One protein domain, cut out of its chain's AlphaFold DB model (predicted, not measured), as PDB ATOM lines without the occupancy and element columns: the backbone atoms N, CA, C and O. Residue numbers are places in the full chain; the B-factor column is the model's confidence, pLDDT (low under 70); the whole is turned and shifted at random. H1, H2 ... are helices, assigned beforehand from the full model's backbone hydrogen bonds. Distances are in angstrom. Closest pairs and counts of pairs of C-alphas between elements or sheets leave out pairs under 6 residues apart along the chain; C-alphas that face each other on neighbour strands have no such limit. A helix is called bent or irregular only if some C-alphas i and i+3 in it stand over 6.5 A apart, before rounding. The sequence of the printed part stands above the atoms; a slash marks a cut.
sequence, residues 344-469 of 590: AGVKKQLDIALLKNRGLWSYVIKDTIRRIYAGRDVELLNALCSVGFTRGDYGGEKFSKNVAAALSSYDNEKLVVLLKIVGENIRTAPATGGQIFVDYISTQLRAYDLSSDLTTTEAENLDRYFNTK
ATOM      1  N   ALA A 344     -15.530  38.218  -0.007       87.25
ATOM      2  CA  ALA A 344     -14.477  37.924  -0.976       87.25
ATOM      3  C   ALA A 344     -15.010  37.424  -2.335       87.25
ATOM      4  O   ALA A 344     -14.379  37.696  -3.359       87.25
ATOM      5  N   GLY A 345     -16.161  36.741  -2.359       88.94
ATOM      6  CA  GLY A 345     -16.828  36.270  -3.576       88.94
ATOM      7  C   GLY A 345     -17.423  37.421  -4.386       88.94
ATOM      8  O   GLY A 345     -17.023  37.628  -5.531       88.94
ATOM      9  N   VAL A 346     -18.279  38.239  -3.761       88.50
ATOM     10  CA  VAL A 346     -18.858  39.451  -4.384       88.50
ATOM     11  C   VAL A 346     -17.744  40.373  -4.886       88.50
ATOM     12  O   VAL A 346     -17.750  40.807  -6.038       88.50
ATOM     13  N   LYS A 347     -16.716  40.589  -4.057       91.00
ATOM     14  CA  LYS A 347     -15.517  41.353  -4.409       91.00
ATOM     15  C   LYS A 347     -14.805  40.789  -5.644       91.00
ATOM     16  O   LYS A 347     -14.375  41.550  -6.500       91.00
ATOM     17  N   LYS A 348     -14.653  39.460  -5.747       92.06
ATOM     18  CA  LYS A 348     -13.997  38.773  -6.883       92.06
ATOM     19  C   LYS A 348     -14.765  38.985  -8.179       92.06
ATOM     20  O   LYS A 348     -14.176  39.370  -9.183       92.06
ATOM     21  N   GLN A 349     -16.074  38.762  -8.145       90.81
ATOM     22  CA  GLN A 349     -16.935  38.920  -9.313       90.81
ATOM     23  C   GLN A 349     -16.965  40.383  -9.782       90.81
ATOM     24  O   GLN A 349     -16.859  40.636 -10.980       90.81
ATOM     25  N   LEU A 350     -17.002  41.334  -8.839       90.44
ATOM     26  CA  LEU A 350     -16.900  42.768  -9.110       90.44
ATOM     27  C   LEU A 350     -15.566  43.141  -9.781       90.44
ATOM     28  O   LEU A 350     -15.586  43.760 -10.843       90.44
ATOM     29  N   ASP A 351     -14.424  42.725  -9.220       90.56
ATOM     30  CA  ASP A 351     -13.097  42.960  -9.812       90.56
ATOM     31  C   ASP A 351     -13.017  42.395 -11.251       90.56
ATOM     32  O   ASP A 351     -12.585  43.088 -12.176       90.56
ATOM     33  N   ILE A 352     -13.498  41.164 -11.477       90.75
ATOM     34  CA  ILE A 352     -13.520  40.513 -12.802       90.75
ATOM     35  C   ILE A 352     -14.400  41.283 -13.797       90.75
ATOM     36  O   ILE A 352     -13.996  41.490 -14.945       90.75
ATOM     37  N   ALA A 353     -15.602  41.696 -13.391       87.56
ATOM     38  CA  ALA A 353     -16.528  42.430 -14.249       87.56
ATOM     39  C   ALA A 353     -16.007  43.840 -14.584       87.56
ATOM     40  O   ALA A 353     -16.096  44.273 -15.731       87.56
ATOM     41  N   LEU A 354     -15.351  44.518 -13.638       86.81
ATOM     42  CA  LEU A 354     -14.671  45.793 -13.883       86.81
ATOM     43  C   LEU A 354     -13.515  45.654 -14.877       86.81
ATOM     44  O   LEU A 354     -13.396  46.469 -15.792       86.81
ATOM     45  N   LEU A 355     -12.685  44.615 -14.749       87.00
ATOM     46  CA  LEU A 355     -11.587  44.352 -15.685       87.00
ATOM     47  C   LEU A 355     -12.105  44.097 -17.110       87.00
ATOM     48  O   LEU A 355     -11.571  44.673 -18.061       87.00
ATOM     49  N   LYS A 356     -13.184  43.314 -17.258       83.62
ATOM     50  CA  LYS A 356     -13.881  43.106 -18.542       83.62
ATOM     51  C   LYS A 356     -14.417  44.421 -19.123       83.62
ATOM     52  O   LYS A 356     -14.188  44.711 -20.295       83.62
ATOM     53  N   ASN A 357     -15.058  45.245 -18.295       76.38
ATOM     54  CA  ASN A 357     -15.777  46.448 -18.729       76.38
ATOM     55  C   ASN A 357     -14.891  47.713 -18.769       76.38
ATOM     56  O   ASN A 357     -15.402  48.827 -18.901       76.38
ATOM     57  N   ARG A 358     -13.559  47.556 -18.671       76.50
ATOM     58  CA  ARG A 358     -12.557  48.642 -18.651       76.50
ATOM     59  C   ARG A 358     -12.772  49.666 -17.512       76.50
ATOM     60  O   ARG A 358     -12.487  50.853 -17.665       76.50
ATOM     61  N   GLY A 359     -13.188  49.200 -16.334       76.81
ATOM     62  CA  GLY A 359     -13.229  49.946 -15.067       76.81
ATOM     63  C   GLY A 359     -11.834  50.157 -14.460       76.81
ATOM     64  O   GLY A 359     -11.516  49.633 -13.395       76.81
ATOM     65  N   LEU A 360     -10.963  50.888 -15.165       81.50
ATOM     66  CA  LEU A 360      -9.522  51.004 -14.875       81.50
ATOM     67  C   LEU A 360      -9.204  51.990 -13.727       81.50
ATOM     68  O   LEU A 360      -8.453  52.953 -13.909       81.50
ATOM     69  N   TRP A 361      -9.772  51.766 -12.542       85.00
ATOM     70  CA  TRP A 361      -9.467  52.517 -11.317       85.00
ATOM     71  C   TRP A 361      -8.268  51.911 -10.569       85.00
ATOM     72  O   TRP A 361      -8.151  50.691 -10.446       85.00
ATOM     73  N   SER A 362      -7.356  52.740 -10.059       88.88
ATOM     74  CA  SER A 362      -6.088  52.290  -9.467       88.88
ATOM     75  C   SER A 362      -6.293  51.460  -8.203       88.88
ATOM     76  O   SER A 362      -5.578  50.481  -8.003       88.88
ATOM     77  N   TYR A 363      -7.310  51.777  -7.397       87.94
ATOM     78  CA  TYR A 363      -7.662  51.002  -6.209       87.94
ATOM     79  C   TYR A 363      -8.202  49.600  -6.551       87.94
ATOM     80  O   TYR A 363      -7.887  48.652  -5.834       87.94
ATOM     81  N   VAL A 364      -8.910  49.433  -7.679       89.69
ATOM     82  CA  VAL A 364      -9.361  48.121  -8.191       89.69
ATOM     83  C   VAL A 364      -8.167  47.302  -8.683       89.69
ATOM     84  O   VAL A 364      -7.990  46.156  -8.274       89.69
ATOM     85  N   ILE A 365      -7.291  47.904  -9.496       92.31
ATOM     86  CA  ILE A 365      -6.065  47.252  -9.995       92.31
ATOM     87  C   ILE A 365      -5.138  46.857  -8.833       92.31
ATOM     88  O   ILE A 365      -4.584  45.758  -8.819       92.31
ATOM     89  N   LYS A 366      -5.004  47.722  -7.822       92.81
ATOM     90  CA  LYS A 366      -4.208  47.466  -6.617       92.81
ATOM     91  C   LYS A 366      -4.780  46.327  -5.775       92.81
ATOM     92  O   LYS A 366      -4.000  45.494  -5.314       92.81
ATOM     93  N   ASP A 367      -6.099  46.267  -5.582       91.88
ATOM     94  CA  ASP A 367      -6.709  45.174  -4.820       91.88
ATOM     95  C   ASP A 367      -6.659  43.850  -5.593       91.88
ATOM     96  O   ASP A 367      -6.228  42.842  -5.039       91.88
ATOM     97  N   THR A 368      -6.940  43.872  -6.901       94.25
ATOM     98  CA  THR A 368      -6.759  42.730  -7.815       94.25
ATOM     99  C   THR A 368      -5.354  42.129  -7.676       94.25
ATOM    100  O   THR A 368      -5.205  40.944  -7.381       94.25
ATOM    101  N   ILE A 369      -4.304  42.949  -7.812       95.38
ATOM    102  CA  ILE A 369      -2.905  42.498  -7.712       95.38
ATOM    103  C   ILE A 369      -2.573  41.990  -6.298       95.38
ATOM    104  O   ILE A 369      -1.928  40.950  -6.158       95.38
ATOM    105  N   ARG A 370      -3.060  42.664  -5.243       94.38
ATOM    106  CA  ARG A 370      -2.914  42.211  -3.847       94.38
ATOM    107  C   ARG A 370      -3.533  40.827  -3.631       94.38
ATOM    108  O   ARG A 370      -2.948  40.013  -2.922       94.38
ATOM    109  N   ARG A 371      -4.696  40.559  -4.228       92.81
ATOM    110  CA  ARG A 371      -5.429  39.290  -4.106       92.81
ATOM    111  C   ARG A 371      -4.790  38.164  -4.919       92.81
ATOM    112  O   ARG A 371      -4.660  37.062  -4.394       92.81
ATOM    113  N   ILE A 372      -4.301  38.453  -6.129       94.62
ATOM    114  CA  ILE A 372      -3.474  37.518  -6.913       94.62
ATOM    115  C   ILE A 372      -2.227  37.119  -6.111       94.62
ATOM    116  O   ILE A 372      -1.934  35.933  -5.998       94.62
ATOM    117  N   TYR A 373      -1.524  38.081  -5.498       93.81
ATOM    118  CA  TYR A 373      -0.353  37.796  -4.663       93.81
ATOM    119  C   TYR A 373      -0.698  36.981  -3.405       93.81
ATOM    120  O   TYR A 373      -0.090  35.942  -3.156       93.81
ATOM    121  N   ALA A 374      -1.658  37.448  -2.600       90.88
ATOM    122  CA  ALA A 374      -1.913  36.898  -1.268       90.88
ATOM    123  C   ALA A 374      -2.729  35.594  -1.275       90.88
ATOM    124  O   ALA A 374      -2.529  34.757  -0.399       90.88
ATOM    125  N   GLY A 375      -3.646  35.429  -2.233       87.62
ATOM    126  CA  GLY A 375      -4.547  34.273  -2.328       87.62
ATOM    127  C   GLY A 375      -4.275  33.340  -3.511       87.62
ATOM    128  O   GLY A 375      -5.007  32.370  -3.671       87.62
ATOM    129  N   ARG A 376      -3.270  33.630  -4.356       91.12
ATOM    130  CA  ARG A 376      -3.025  32.939  -5.641       91.12
ATOM    131  C   ARG A 376      -4.273  32.876  -6.541       91.12
ATOM    132  O   ARG A 376      -4.496  31.876  -7.217       91.12
ATOM    133  N   ASP A 377      -5.093  33.930  -6.554       92.31
ATOM    134  CA  ASP A 377      -6.370  33.936  -7.285       92.31
ATOM    135  C   ASP A 377      -6.158  33.884  -8.815       92.31
ATOM    136  O   ASP A 377      -5.833  34.880  -9.470       92.31
ATOM    137  N   VAL A 378      -6.332  32.684  -9.376       91.75
ATOM    138  CA  VAL A 378      -6.105  32.372 -10.795       91.75
ATOM    139  C   VAL A 378      -7.158  33.009 -11.707       91.75
ATOM    140  O   VAL A 378      -6.852  33.344 -12.851       91.75
ATOM    141  N   GLU A 379      -8.386  33.225 -11.236       92.69
ATOM    142  CA  GLU A 379      -9.423  33.894 -12.031       92.69
ATOM    143  C   GLU A 379      -9.165  35.394 -12.131       92.69
ATOM    144  O   GLU A 379      -9.267  35.945 -13.226       92.69
ATOM    145  N   LEU A 380      -8.761  36.044 -11.033       93.88
ATOM    146  CA  LEU A 380      -8.336  37.446 -11.067       93.88
ATOM    147  C   LEU A 380      -7.102  37.637 -11.951       93.88
ATOM    148  O   LEU A 380      -7.059  38.587 -12.732       93.88
ATOM    149  N   LEU A 381      -6.133  36.714 -11.896       94.00
ATOM    150  CA  LEU A 381      -4.991  36.706 -12.811       94.00
ATOM    151  C   LEU A 381      -5.446  36.599 -14.274       94.00
ATOM    152  O   LEU A 381      -5.044  37.414 -15.104       94.00
ATOM    153  N   ASN A 382      -6.303  35.629 -14.598       91.50
ATOM    154  CA  ASN A 382      -6.788  35.437 -15.964       91.50
ATOM    155  C   ASN A 382      -7.623  36.631 -16.454       91.50
ATOM    156  O   ASN A 382      -7.471  37.035 -17.606       91.50
ATOM    157  N   ALA A 383      -8.448  37.242 -15.599       91.88
ATOM    158  CA  ALA A 383      -9.199  38.454 -15.925       91.88
ATOM    159  C   ALA A 383      -8.265  39.645 -16.198       91.88
ATOM    160  O   ALA A 383      -8.396  40.297 -17.234       91.88
ATOM    161  N   LEU A 384      -7.268  39.875 -15.332       92.88
ATOM    162  CA  LEU A 384      -6.256  40.926 -15.490       92.88
ATOM    163  C   LEU A 384      -5.437  40.738 -16.779       92.88
ATOM    164  O   LEU A 384      -5.208  41.694 -17.522       92.88
ATOM    165  N   CYS A 385      -5.038  39.501 -17.085       91.62
ATOM    166  CA  CYS A 385      -4.310  39.172 -18.307       91.62
ATOM    167  C   CYS A 385      -5.174  39.201 -19.578       91.62
ATOM    168  O   CYS A 385      -4.613  39.289 -20.670       91.62
ATOM    169  N   SER A 386      -6.506  39.162 -19.464       90.12
ATOM    170  CA  SER A 386      -7.441  39.213 -20.601       90.12
ATOM    171  C   SER A 386      -7.812  40.635 -21.042       90.12
ATOM    172  O   SER A 386      -8.448  40.795 -22.083       90.12
ATOM    173  N   VAL A 387      -7.419  41.679 -20.300       89.12
ATOM    174  CA  VAL A 387      -7.745  43.071 -20.658       89.12
ATOM    175  C   VAL A 387      -7.027  43.474 -21.954       89.12
ATOM    176  O   VAL A 387      -5.799  43.558 -22.004       89.12
ATOM    177  N   GLY A 388      -7.795  43.715 -23.019       86.75
ATOM    178  CA  GLY A 388      -7.281  44.090 -24.338       86.75
ATOM    179  C   GLY A 388      -7.346  45.591 -24.615       86.75
ATOM    180  O   GLY A 388      -8.399  46.208 -24.466       86.75
ATOM    181  N   PHE A 389      -6.234  46.148 -25.093       85.00
ATOM    182  CA  PHE A 389      -6.043  47.539 -25.528       85.00
ATOM    183  C   PHE A 389      -5.532  47.607 -26.970       85.00
ATOM    184  O   PHE A 389      -4.737  46.755 -27.380       85.00
ATOM    185  N   THR A 390      -5.921  48.643 -27.718       80.19
ATOM    186  CA  THR A 390      -5.336  48.950 -29.035       80.19
ATOM    187  C   THR A 390      -4.069  49.807 -28.901       80.19
ATOM    188  O   THR A 390      -3.747  50.345 -27.839       80.19
ATOM    189  N   ARG A 391      -3.277  49.919 -29.975       70.19
ATOM    190  CA  ARG A 391      -2.025  50.691 -29.955       70.19
ATOM    191  C   ARG A 391      -2.329  52.193 -29.899       70.19
ATOM    192  O   ARG A 391      -2.846  52.736 -30.866       70.19
ATOM    193  N   GLY A 392      -1.954  52.846 -28.798       64.69
ATOM    194  CA  GLY A 392      -2.303  54.248 -28.522       64.69
ATOM    195  C   GLY A 392      -3.633  54.428 -27.777       64.69
ATOM    196  O   GLY A 392      -4.117  55.547 -27.662       64.69
ATOM    197  N   ASP A 393      -4.232  53.343 -27.272       75.69
ATOM    198  CA  ASP A 393      -5.390  53.395 -26.377       75.69
ATOM    199  C   ASP A 393      -4.991  54.048 -25.042       75.69
ATOM    200  O   ASP A 393      -4.173  53.503 -24.294       75.69
ATOM    201  N   TYR A 394      -5.595  55.196 -24.719       75.19
ATOM    202  CA  TYR A 394      -5.412  55.889 -23.437       75.19
ATOM    203  C   TYR A 394      -5.713  54.972 -22.231       75.19
ATOM    204  O   TYR A 394      -5.083  55.088 -21.177       75.19
ATOM    205  N   GLY A 395      -6.623  54.002 -22.386       78.19
ATOM    206  CA  GLY A 395      -6.878  52.975 -21.380       78.19
ATOM    207  C   GLY A 395      -5.641  52.125 -21.075       78.19
ATOM    208  O   GLY A 395      -5.392  51.817 -19.912       78.19
ATOM    209  N   GLY A 396      -4.815  51.819 -22.080       84.81
ATOM    210  CA  GLY A 396      -3.557  51.090 -21.902       84.81
ATOM    211  C   GLY A 396      -2.511  51.893 -21.125       84.81
ATOM    212  O   GLY A 396      -1.842  51.346 -20.246       84.81
ATOM    213  N   GLU A 397      -2.412  53.202 -21.372       85.69
ATOM    214  CA  GLU A 397      -1.536  54.100 -20.603       85.69
ATOM    215  C   GLU A 397      -1.995  54.225 -19.141       85.69
ATOM    216  O   GLU A 397      -1.191  54.071 -18.217       85.69
ATOM    217  N   LYS A 398      -3.302  54.425 -18.917       85.94
ATOM    218  CA  LYS A 398      -3.908  54.488 -17.576       85.94
ATOM    219  C   LYS A 398      -3.745  53.169 -16.814       85.94
ATOM    220  O   LYS A 398      -3.370  53.185 -15.644       85.94
ATOM    221  N   PHE A 399      -3.953  52.030 -17.474       89.81
ATOM    222  CA  PHE A 399      -3.725  50.706 -16.893       89.81
ATOM    223  C   PHE A 399      -2.254  50.489 -16.527       89.81
ATOM    224  O   PHE A 399      -1.968  50.100 -15.398       89.81
ATOM    225  N   SER A 400      -1.319  50.821 -17.423       91.56
ATOM    226  CA  SER A 400       0.126  50.742 -17.160       91.56
ATOM    227  C   SER A 400       0.543  51.592 -15.954       91.56
ATOM    228  O   SER A 400       1.218  51.099 -15.048       91.56
ATOM    229  N   LYS A 401       0.046  52.833 -15.861       91.62
ATOM    230  CA  LYS A 401       0.250  53.709 -14.697       91.62
ATOM    231  C   LYS A 401      -0.302  53.095 -13.403       91.62
ATOM    232  O   LYS A 401       0.367  53.159 -12.373       91.62
ATOM    233  N   ASN A 402      -1.487  52.486 -13.446       91.88
ATOM    234  CA  ASN A 402      -2.121  51.871 -12.277       91.88
ATOM    235  C   ASN A 402      -1.405  50.589 -11.823       91.88
ATOM    236  O   ASN A 402      -1.196  50.405 -10.626       91.88
ATOM    237  N   VAL A 403      -0.977  49.738 -12.760       94.69
ATOM    238  CA  VAL A 403      -0.139  48.556 -12.495       94.69
ATOM    239  C   VAL A 403       1.190  48.977 -11.865       94.69
ATOM    240  O   VAL A 403       1.575  48.439 -10.828       94.69
ATOM    241  N   ALA A 404       1.853  49.987 -12.435       94.12
ATOM    242  CA  ALA A 404       3.095  50.529 -11.897       94.12
ATOM    243  C   ALA A 404       2.914  51.089 -10.477       94.12
ATOM    244  O   ALA A 404       3.733  50.819  -9.601       94.12
ATOM    245  N   ALA A 405       1.830  51.826 -10.219       93.00
ATOM    246  CA  ALA A 405       1.514  52.340  -8.889       93.00
ATOM    247  C   ALA A 405       1.234  51.210  -7.880       93.00
ATOM    248  O   ALA A 405       1.768  51.240  -6.772       93.00
ATOM    249  N   ALA A 406       0.462  50.189  -8.265       94.25
ATOM    250  CA  ALA A 406       0.152  49.038  -7.417       94.25
ATOM    251  C   ALA A 406       1.397  48.215  -7.043       94.25
ATOM    252  O   ALA A 406       1.531  47.798  -5.893       94.25
ATOM    253  N   LEU A 407       2.311  48.008  -7.997       95.31
ATOM    254  CA  LEU A 407       3.541  47.236  -7.808       95.31
ATOM    255  C   LEU A 407       4.704  48.053  -7.219       95.31
ATOM    256  O   LEU A 407       5.670  47.462  -6.750       95.31
ATOM    257  N   SER A 408       4.618  49.387  -7.174       90.81
ATOM    258  CA  SER A 408       5.700  50.259  -6.674       90.81
ATOM    259  C   SER A 408       6.135  50.004  -5.221       90.81
ATOM    260  O   SER A 408       7.246  50.370  -4.847       90.81
ATOM    261  N   SER A 409       5.288  49.366  -4.405       89.12
ATOM    262  CA  SER A 409       5.590  48.986  -3.017       89.12
ATOM    263  C   SER A 409       5.966  47.505  -2.842       89.12
ATOM    264  O   SER A 409       5.975  47.007  -1.716       89.12
ATOM    265  N   TYR A 410       6.200  46.776  -3.937       92.69
ATOM    266  CA  TYR A 410       6.622  45.376  -3.920       92.69
ATOM    267  C   TYR A 410       8.143  45.308  -4.081       92.69
ATOM    268  O   TYR A 410       8.705  45.818  -5.046       92.69
ATOM    269  N   ASP A 411       8.809  44.659  -3.130       92.06
ATOM    270  CA  ASP A 411      10.215  44.276  -3.249       92.06
ATOM    271  C   ASP A 411      10.421  43.144  -4.272       92.06
ATOM    272  O   ASP A 411       9.475  42.516  -4.762       92.06
ATOM    273  N   ASN A 412      11.689  42.862  -4.577       90.69
ATOM    274  CA  ASN A 412      12.069  41.845  -5.552       90.69
ATOM    275  C   ASN A 412      11.549  40.442  -5.202       90.69
ATOM    276  O   ASN A 412      11.228  39.693  -6.118       90.69
ATOM    277  N   GLU A 413      11.424  40.077  -3.922       90.56
ATOM    278  CA  GLU A 413      10.944  38.748  -3.522       90.56
ATOM    279  C   GLU A 413       9.450  38.603  -3.831       90.56
ATOM    280  O   GLU A 413       9.033  37.626  -4.458       90.56
ATOM    281  N   LYS A 414       8.642  39.620  -3.501       92.69
ATOM    282  CA  LYS A 414       7.211  39.645  -3.846       92.69
ATOM    283  C   LYS A 414       6.977  39.700  -5.360       92.69
ATOM    284  O   LYS A 414       6.073  39.030  -5.860       92.69
ATOM    285  N   LEU A 415       7.793  40.457  -6.099       93.25
ATOM    286  CA  LEU A 415       7.749  40.508  -7.568       93.25
ATOM    287  C   LEU A 415       8.130  39.156  -8.200       93.25
ATOM    288  O   LEU A 415       7.489  38.724  -9.157       93.25
ATOM    289  N   VAL A 416       9.120  38.456  -7.639       92.12
ATOM    290  CA  VAL A 416       9.491  37.085  -8.024       92.12
ATOM    291  C   VAL A 416       8.345  36.106  -7.756       92.12
ATOM    292  O   VAL A 416       8.027  35.302  -8.629       92.12
ATOM    293  N   VAL A 417       7.681  36.182  -6.599       93.25
ATOM    294  CA  VAL A 417       6.517  35.334  -6.280       93.25
ATOM    295  C   VAL A 417       5.350  35.592  -7.238       93.25
ATOM    296  O   VAL A 417       4.776  34.629  -7.745       93.25
ATOM    297  N   LEU A 418       5.041  36.853  -7.565       93.75
ATOM    298  CA  LEU A 418       4.053  37.180  -8.603       93.75
ATOM    299  C   LEU A 418       4.419  36.560  -9.959       93.75
ATOM    300  O   LEU A 418       3.562  35.958 -10.602       93.75
ATOM    301  N   LEU A 419       5.686  36.646 -10.377       92.75
ATOM    302  CA  LEU A 419       6.144  36.066 -11.642       92.75
ATOM    303  C   LEU A 419       6.011  34.529 -11.668       92.75
ATOM    304  O   LEU A 419       5.627  33.974 -12.699       92.75
ATOM    305  N   LYS A 420       6.248  33.847 -10.534       92.81
ATOM    306  CA  LYS A 420       5.980  32.401 -10.384       92.81
ATOM    307  C   LYS A 420       4.486  32.099 -10.502       92.81
ATOM    308  O   LYS A 420       4.121  31.248 -11.304       92.81
ATOM    309  N   ILE A 421       3.617  32.844  -9.812       93.81
ATOM    310  CA  ILE A 421       2.151  32.675  -9.894       93.81
ATOM    311  C   ILE A 421       1.652  32.826 -11.343       93.81
ATOM    312  O   ILE A 421       0.813  32.036 -11.776       93.81
ATOM    313  N   VAL A 422       2.203  33.769 -12.123       92.31
ATOM    314  CA  VAL A 422       1.917  33.881 -13.567       92.31
ATOM    315  C   VAL A 422       2.396  32.637 -14.324       92.31
ATOM    316  O   VAL A 422       1.607  32.022 -15.038       92.31
ATOM    317  N   GLY A 423       3.666  32.243 -14.172       89.50
ATOM    318  CA  GLY A 423       4.255  31.111 -14.902       89.50
ATOM    319  C   GLY A 423       3.635  29.744 -14.577       89.50
ATOM    320  O   GLY A 423       3.554  28.886 -15.457       89.50
ATOM    321  N   GLU A 424       3.168  29.549 -13.344       91.88
ATOM    322  CA  GLU A 424       2.418  28.373 -12.891       91.88
ATOM    323  C   GLU A 424       1.026  28.274 -13.549       91.88
ATOM    324  O   GLU A 424       0.591  27.177 -13.905       91.88
ATOM    325  N   ASN A 425       0.310  29.401 -13.685       89.62
ATOM    326  CA  ASN A 425      -1.149  29.397 -13.874       89.62
ATOM    327  C   ASN A 425      -1.651  29.963 -15.214       89.62
ATOM    328  O   ASN A 425      -2.811  29.727 -15.557       89.62
ATOM    329  N   ILE A 426      -0.820  30.663 -15.994       83.50
ATOM    330  CA  ILE A 426      -1.211  31.164 -17.320       83.50
ATOM    331  C   ILE A 426      -1.405  29.992 -18.308       83.50
ATOM    332  O   ILE A 426      -0.504  29.179 -18.524       83.50
ATOM    333  N   ARG A 427      -2.602  29.877 -18.903       73.81
ATOM    334  CA  ARG A 427      -2.970  28.769 -19.822       73.81
ATOM    335  C   ARG A 427      -3.408  29.222 -21.215       73.81
ATOM    336  O   ARG A 427      -3.397  28.426 -22.152       73.81
ATOM    337  N   THR A 428      -3.786  30.485 -21.363       77.38
ATOM    338  CA  THR A 428      -4.247  31.106 -22.612       77.38
ATOM    339  C   THR A 428      -3.279  32.201 -23.054       77.38
ATOM    340  O   THR A 428      -2.442  32.660 -22.278       77.38
ATOM    341  N   ALA A 429      -3.371  32.619 -24.319       83.25
ATOM    342  CA  ALA A 429      -2.595  33.754 -24.804       83.25
ATOM    343  C   ALA A 429      -3.066  35.050 -24.104       83.25
ATOM    344  O   ALA A 429      -4.254  35.367 -24.185       83.25
ATOM    345  N   PRO A 430      -2.175  35.793 -23.423       87.38
ATOM    346  CA  PRO A 430      -2.532  37.023 -22.730       87.38
ATOM    347  C   PRO A 430      -2.820  38.148 -23.727       87.38
ATOM    348  O   PRO A 430      -2.158  38.281 -24.759       87.38
ATOM    349  N   ALA A 431      -3.771  39.007 -23.375       90.62
ATOM    350  CA  ALA A 431      -3.982  40.279 -24.045       90.62
ATOM    351  C   ALA A 431      -2.914  41.310 -23.620       90.62
ATOM    352  O   ALA A 431      -2.056  41.054 -22.768       90.62
ATOM    353  N   THR A 432      -2.967  42.512 -24.198       89.25
ATOM    354  CA  THR A 432      -1.982  43.577 -23.942       89.25
ATOM    355  C   THR A 432      -1.929  44.032 -22.479       89.25
ATOM    356  O   THR A 432      -0.860  44.422 -22.019       89.25
ATOM    357  N   GLY A 433      -3.011  43.910 -21.702       88.31
ATOM    358  CA  GLY A 433      -2.990  44.113 -20.248       88.31
ATOM    359  C   GLY A 433      -2.111  43.096 -19.510       88.31
ATOM    360  O   GLY A 433      -1.308  43.471 -18.655       88.31
ATOM    361  N   GLY A 434      -2.162  41.819 -19.901       91.56
ATOM    362  CA  GLY A 434      -1.249  40.801 -19.375       91.56
ATOM    363  C   GLY A 434       0.211  41.085 -19.729       91.56
ATOM    364  O   GLY A 434       1.086  40.932 -18.879       91.56
ATOM    365  N   GLN A 435       0.468  41.551 -20.955       91.69
ATOM    366  CA  GLN A 435       1.808  41.961 -21.391       91.69
ATOM    367  C   GLN A 435       2.333  43.126 -20.541       91.69
ATOM    368  O   GLN A 435       3.401  43.000 -19.957       91.69
ATOM    369  N   ILE A 436       1.546  44.195 -20.358       92.44
ATOM    370  CA  ILE A 436       1.894  45.344 -19.498       92.44
ATOM    371  C   ILE A 436       2.235  44.902 -18.061       92.44
ATOM    372  O   ILE A 436       3.204  45.395 -17.478       92.44
ATOM    373  N   PHE A 437       1.468  43.965 -17.493       94.12
ATOM    374  CA  PHE A 437       1.704  43.439 -16.145       94.12
ATOM    375  C   PHE A 437       3.048  42.701 -16.032       94.12
ATOM    376  O   PHE A 437       3.854  43.010 -15.150       94.12
ATOM    377  N   VAL A 438       3.329  41.772 -16.952       92.56
ATOM    378  CA  VAL A 438       4.579  40.995 -16.939       92.56
ATOM    379  C   VAL A 438       5.786  41.837 -17.355       92.56
ATOM    380  O   VAL A 438       6.843  41.696 -16.741       92.56
ATOM    381  N   ASP A 439       5.654  42.758 -18.311       91.31
ATOM    382  CA  ASP A 439       6.735  43.654 -18.745       91.31
ATOM    383  C   ASP A 439       7.194  44.593 -17.624       91.31
ATOM    384  O   ASP A 439       8.395  44.859 -17.501       91.31
ATOM    385  N   TYR A 440       6.273  45.070 -16.776       93.25
ATOM    386  CA  TYR A 440       6.631  45.879 -15.610       93.25
ATOM    387  C   TYR A 440       7.448  45.063 -14.598       93.25
ATOM    388  O   TYR A 440       8.563  45.460 -14.250       93.25
ATOM    389  N   ILE A 441       6.939  43.894 -14.185       92.56
ATOM    390  CA  ILE A 441       7.617  42.977 -13.249       92.56
ATOM    391  C   ILE A 441       9.004  42.593 -13.790       92.56
ATOM    392  O   ILE A 441      10.018  42.744 -13.106       92.56
ATOM    393  N   SER A 442       9.066  42.189 -15.060       88.19
ATOM    394  CA  SER A 442      10.300  41.832 -15.768       88.19
ATOM    395  C   SER A 442      11.283  42.996 -15.873       88.19
ATOM    396  O   SER A 442      12.493  42.776 -15.908       88.19
ATOM    397  N   THR A 443      10.788  44.237 -15.926       89.25
ATOM    398  CA  THR A 443      11.617  45.443 -16.012       89.25
ATOM    399  C   THR A 443      12.242  45.824 -14.674       89.25
ATOM    400  O   THR A 443      13.420  46.182 -14.666       89.25
ATOM    401  N   GLN A 444      11.526  45.670 -13.556       88.38
ATOM    402  CA  GLN A 444      12.118  45.837 -12.221       88.38
ATOM    403  C   GLN A 444      13.160  44.742 -11.934       88.38
ATOM    404  O   GLN A 444      14.263  45.022 -11.468       88.38
ATOM    405  N   LEU A 445      12.864  43.494 -12.311       87.69
ATOM    406  CA  LEU A 445      13.722  42.336 -12.042       87.69
ATOM    407  C   LEU A 445      14.906  42.163 -13.022       87.69
ATOM    408  O   LEU A 445      15.591  41.144 -12.966       87.69
ATOM    409  N   ARG A 446      15.218  43.139 -13.896       81.19
ATOM    410  CA  ARG A 446      16.305  43.030 -14.906       81.19
ATOM    411  C   ARG A 446      17.697  42.745 -14.333       81.19
ATOM    412  O   ARG A 446      18.543  42.220 -15.055       81.19
ATOM    413  N   ALA A 447      17.946  43.119 -13.079       75.94
ATOM    414  CA  ALA A 447      19.211  42.885 -12.380       75.94
ATOM    415  C   ALA A 447      19.200  41.629 -11.480       75.94
ATOM    416  O   ALA A 447      20.212  41.326 -10.851       75.94
ATOM    417  N   TYR A 448      18.074  40.913 -11.401       78.81
ATOM    418  CA  TYR A 448      17.871  39.762 -10.520       78.81
ATOM    419  C   TYR A 448      18.129  38.441 -11.266       78.81
ATOM    420  O   TYR A 448      17.723  38.285 -12.420       78.81
ATOM    421  N   ASP A 449      18.778  37.459 -10.627       76.56
ATOM    422  CA  ASP A 449      19.050  36.159 -11.261       76.56
ATOM    423  C   ASP A 449      17.836  35.219 -11.176       76.56
ATOM    424  O   ASP A 449      17.791  34.264 -10.408       76.56
ATOM    425  N   LEU A 450      16.838  35.473 -12.022       78.56
ATOM    426  CA  LEU A 450      15.613  34.667 -12.117       78.56
ATOM    427  C   LEU A 450      15.849  33.208 -12.568       78.56
ATOM    428  O   LEU A 450      14.906  32.418 -12.624       78.56
ATOM    429  N   SER A 451      17.090  32.826 -12.898       70.00
ATOM    430  CA  SER A 451      17.413  31.491 -13.405       70.00
ATOM    431  C   SER A 451      17.457  30.399 -12.330       70.00
ATOM    432  O   SER A 451      17.248  29.223 -12.655       70.00
ATOM    433  N   SER A 452      17.700  30.769 -11.067       72.12
ATOM    434  CA  SER A 452      17.543  29.890  -9.900       72.12
ATOM    435  C   SER A 452      16.081  29.688  -9.520       72.12
ATOM    436  O   SER A 452      15.707  28.598  -9.093       72.12
ATOM    437  N   ASP A 453      15.278  30.737  -9.678       83.69
ATOM    438  CA  ASP A 453      14.023  30.896  -8.953       83.69
ATOM    439  C   ASP A 453      12.793  30.356  -9.659       83.69
ATOM    440  O   ASP A 453      11.954  29.733  -9.006       83.69
ATOM    441  N   LEU A 454      12.677  30.594 -10.964       85.06
ATOM    442  CA  LEU A 454      11.584  30.049 -11.763       85.06
ATOM    443  C   LEU A 454      11.798  28.543 -11.951       85.06
ATOM    444  O   LEU A 454      12.931  28.117 -12.205       85.06
ATOM    445  N   THR A 455      10.755  27.710 -11.923       86.56
ATOM    446  CA  THR A 455      10.865  26.316 -12.402       86.56
ATOM    447  C   THR A 455      11.094  26.273 -13.919       86.56
ATOM    448  O   THR A 455      11.246  27.293 -14.591       86.56
ATOM    449  N   THR A 456      11.285  25.080 -14.492       84.12
ATOM    450  CA  THR A 456      11.431  24.963 -15.955       84.12
ATOM    451  C   THR A 456      10.097  25.249 -16.651       84.12
ATOM    452  O   THR A 456      10.083  25.984 -17.627       84.12
ATOM    453  N   THR A 457       8.988  24.760 -16.092       86.44
ATOM    454  CA  THR A 457       7.631  24.956 -16.623       86.44
ATOM    455  C   THR A 457       7.178  26.414 -16.535       86.44
ATOM    456  O   THR A 457       6.661  26.934 -17.519       86.44
ATOM    457  N   GLU A 458       7.447  27.109 -15.422       89.12
ATOM    458  CA  GLU A 458       7.203  28.560 -15.319       89.12
ATOM    459  C   GLU A 458       7.956  29.336 -16.403       89.12
ATOM    460  O   GLU A 458       7.357  30.143 -17.109       89.12
ATOM    461  N   ALA A 459       9.256  29.068 -16.571       85.12
ATOM    462  CA  ALA A 459      10.074  29.729 -17.584       85.12
ATOM    463  C   ALA A 459       9.591  29.422 -19.015       85.12
ATOM    464  O   ALA A 459       9.553  30.319 -19.847       85.12
ATOM    465  N   GLU A 460       9.184  28.183 -19.305       86.69
ATOM    466  CA  GLU A 460       8.637  27.799 -20.612       86.69
ATOM    467  C   GLU A 460       7.283  28.459 -20.906       86.69
ATOM    468  O   GLU A 460       7.041  28.861 -22.043       86.69
ATOM    469  N   ASN A 461       6.409  28.604 -19.905       87.25
ATOM    470  CA  ASN A 461       5.139  29.315 -20.056       87.25
ATOM    471  C   ASN A 461       5.364  30.828 -20.230       87.25
ATOM    472  O   ASN A 461       4.777  31.436 -21.125       87.25
ATOM    473  N   LEU A 462       6.251  31.433 -19.435       87.69
ATOM    474  CA  LEU A 462       6.581  32.857 -19.531       87.69
ATOM    475  C   LEU A 462       7.256  33.209 -20.870       87.69
ATOM    476  O   LEU A 462       6.886  34.208 -21.498       87.69
ATOM    477  N   ASP A 463       8.193  32.385 -21.350       86.81
ATOM    478  CA  ASP A 463       8.840  32.579 -22.655       86.81
ATOM    479  C   ASP A 463       7.810  32.412 -23.795       86.81
ATOM    480  O   ASP A 463       7.775  33.231 -24.716       86.81
ATOM    481  N   ARG A 464       6.911  31.413 -23.705       84.75
ATOM    482  CA  ARG A 464       5.861  31.132 -24.708       84.75
ATOM    483  C   ARG A 464       4.827  32.250 -24.841       84.75
ATOM    484  O   ARG A 464       4.455  32.584 -25.963       84.75
ATOM    485  N   TYR A 465       4.326  32.783 -23.726       83.88
ATOM    486  CA  TYR A 465       3.168  33.688 -23.728       83.88
ATOM    487  C   TYR A 465       3.525  35.178 -23.665       83.88
ATOM    488  O   TYR A 465       2.728  36.002 -24.111       83.88
ATOM    489  N   PHE A 466       4.716  35.532 -23.170       82.69
ATOM    490  CA  PHE A 466       5.150  36.927 -23.004       82.69
ATOM    491  C   PHE A 466       6.444  37.263 -23.769       82.69
ATOM    492  O   PHE A 466       6.994  38.345 -23.587       82.69
ATOM    493  N   ASN A 467       6.946  36.368 -24.637       79.62
ATOM    494  CA  ASN A 467       8.174  36.568 -25.431       79.62
ATOM    495  C   ASN A 467       9.415  36.907 -24.568       79.62
ATOM    496  O   ASN A 467      10.335  37.622 -24.983       79.62
ATOM    497  N   THR A 468       9.429  36.389 -23.336       80.19
ATOM    498  CA  THR A 468      10.566  36.494 -22.414       80.19
ATOM    499  C   THR A 468      11.651  35.460 -22.769       80.19
ATOM    500  O   THR A 468      11.567  34.788 -23.800       80.19
ATOM    501  N   LYS A 469      12.768  35.431 -22.024       82.50
ATOM    502  CA  LYS A 469      13.974  34.639 -22.373       82.50
ATOM    503  C   LYS A 469      14.578  33.900 -21.174       82.50
ATOM    504  O   LYS A 469      15.796  33.702 -21.094       82.50
TER     505      LYS A 469
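This is residues 344 to 469 of the 590 residues of an uncharacterized protein of Methanolobus tindarius DSM 2278 (UniProt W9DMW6). Look for a compact cluster of mostly crossed helices, with H2 to H6 as its core. H1 packs on H3 at one end, and at the other H8 packs on H5, with short H7 near H5. The printed part has 126 residues with eight named helices, H1 to H8 in chain order, and no named strand: all helix. The radius of gyration of the C-alphas is 13.6 A, and the spans are 37 by 34 by 28 A.

Find C-alpha 344 at (-14.477, 37.924, -0.976); H1 runs from there to residue 356. Next come H2, residues 362 to 375, 19.4 A long; H3, residues 378 to 386; H4, residues 394 to 407, 20.0 A; and H5, residues 412 to 425, 20.0 A. H6, residues 432 to 447, spans 24.2 A and is irregular, with C-alphas 444 and 447 7.7 A apart. H7 is residues 450 to 453; H8, residues 456 to 466, ends at C-alpha 466, (5.150, 36.927, -23.004).

H1 touches H3 at a shallow tilt of 13 degrees, closest at C-alphas 352 and 383, 5.7 A. H2, with residues 368 to 372 alone, touches H3 in a hairpin; C-alphas 372 and 381 are closest, 6.1 A. H2 touches H4 at C-alphas 366 and 406, 4.7 A. H4 touches H6 at C-alphas 400 and 436, 6.1 A. H5, with residues 420 to 424 alone, touches H8, about perpendicular at 85 degrees; C-alphas 423 and 458 are closest, 3.9 A. Every O i to N i+4 pair is within hydrogen-bond range in H1 to H5 and H8, and 11 of 12 in H6; H7 is too short for one.

The C-alphas farthest apart, of Val 346 and Ala 447, are 39.1 A apart. The printed part has no cut and no long link. Residue 392 alone has pLDDT under 70.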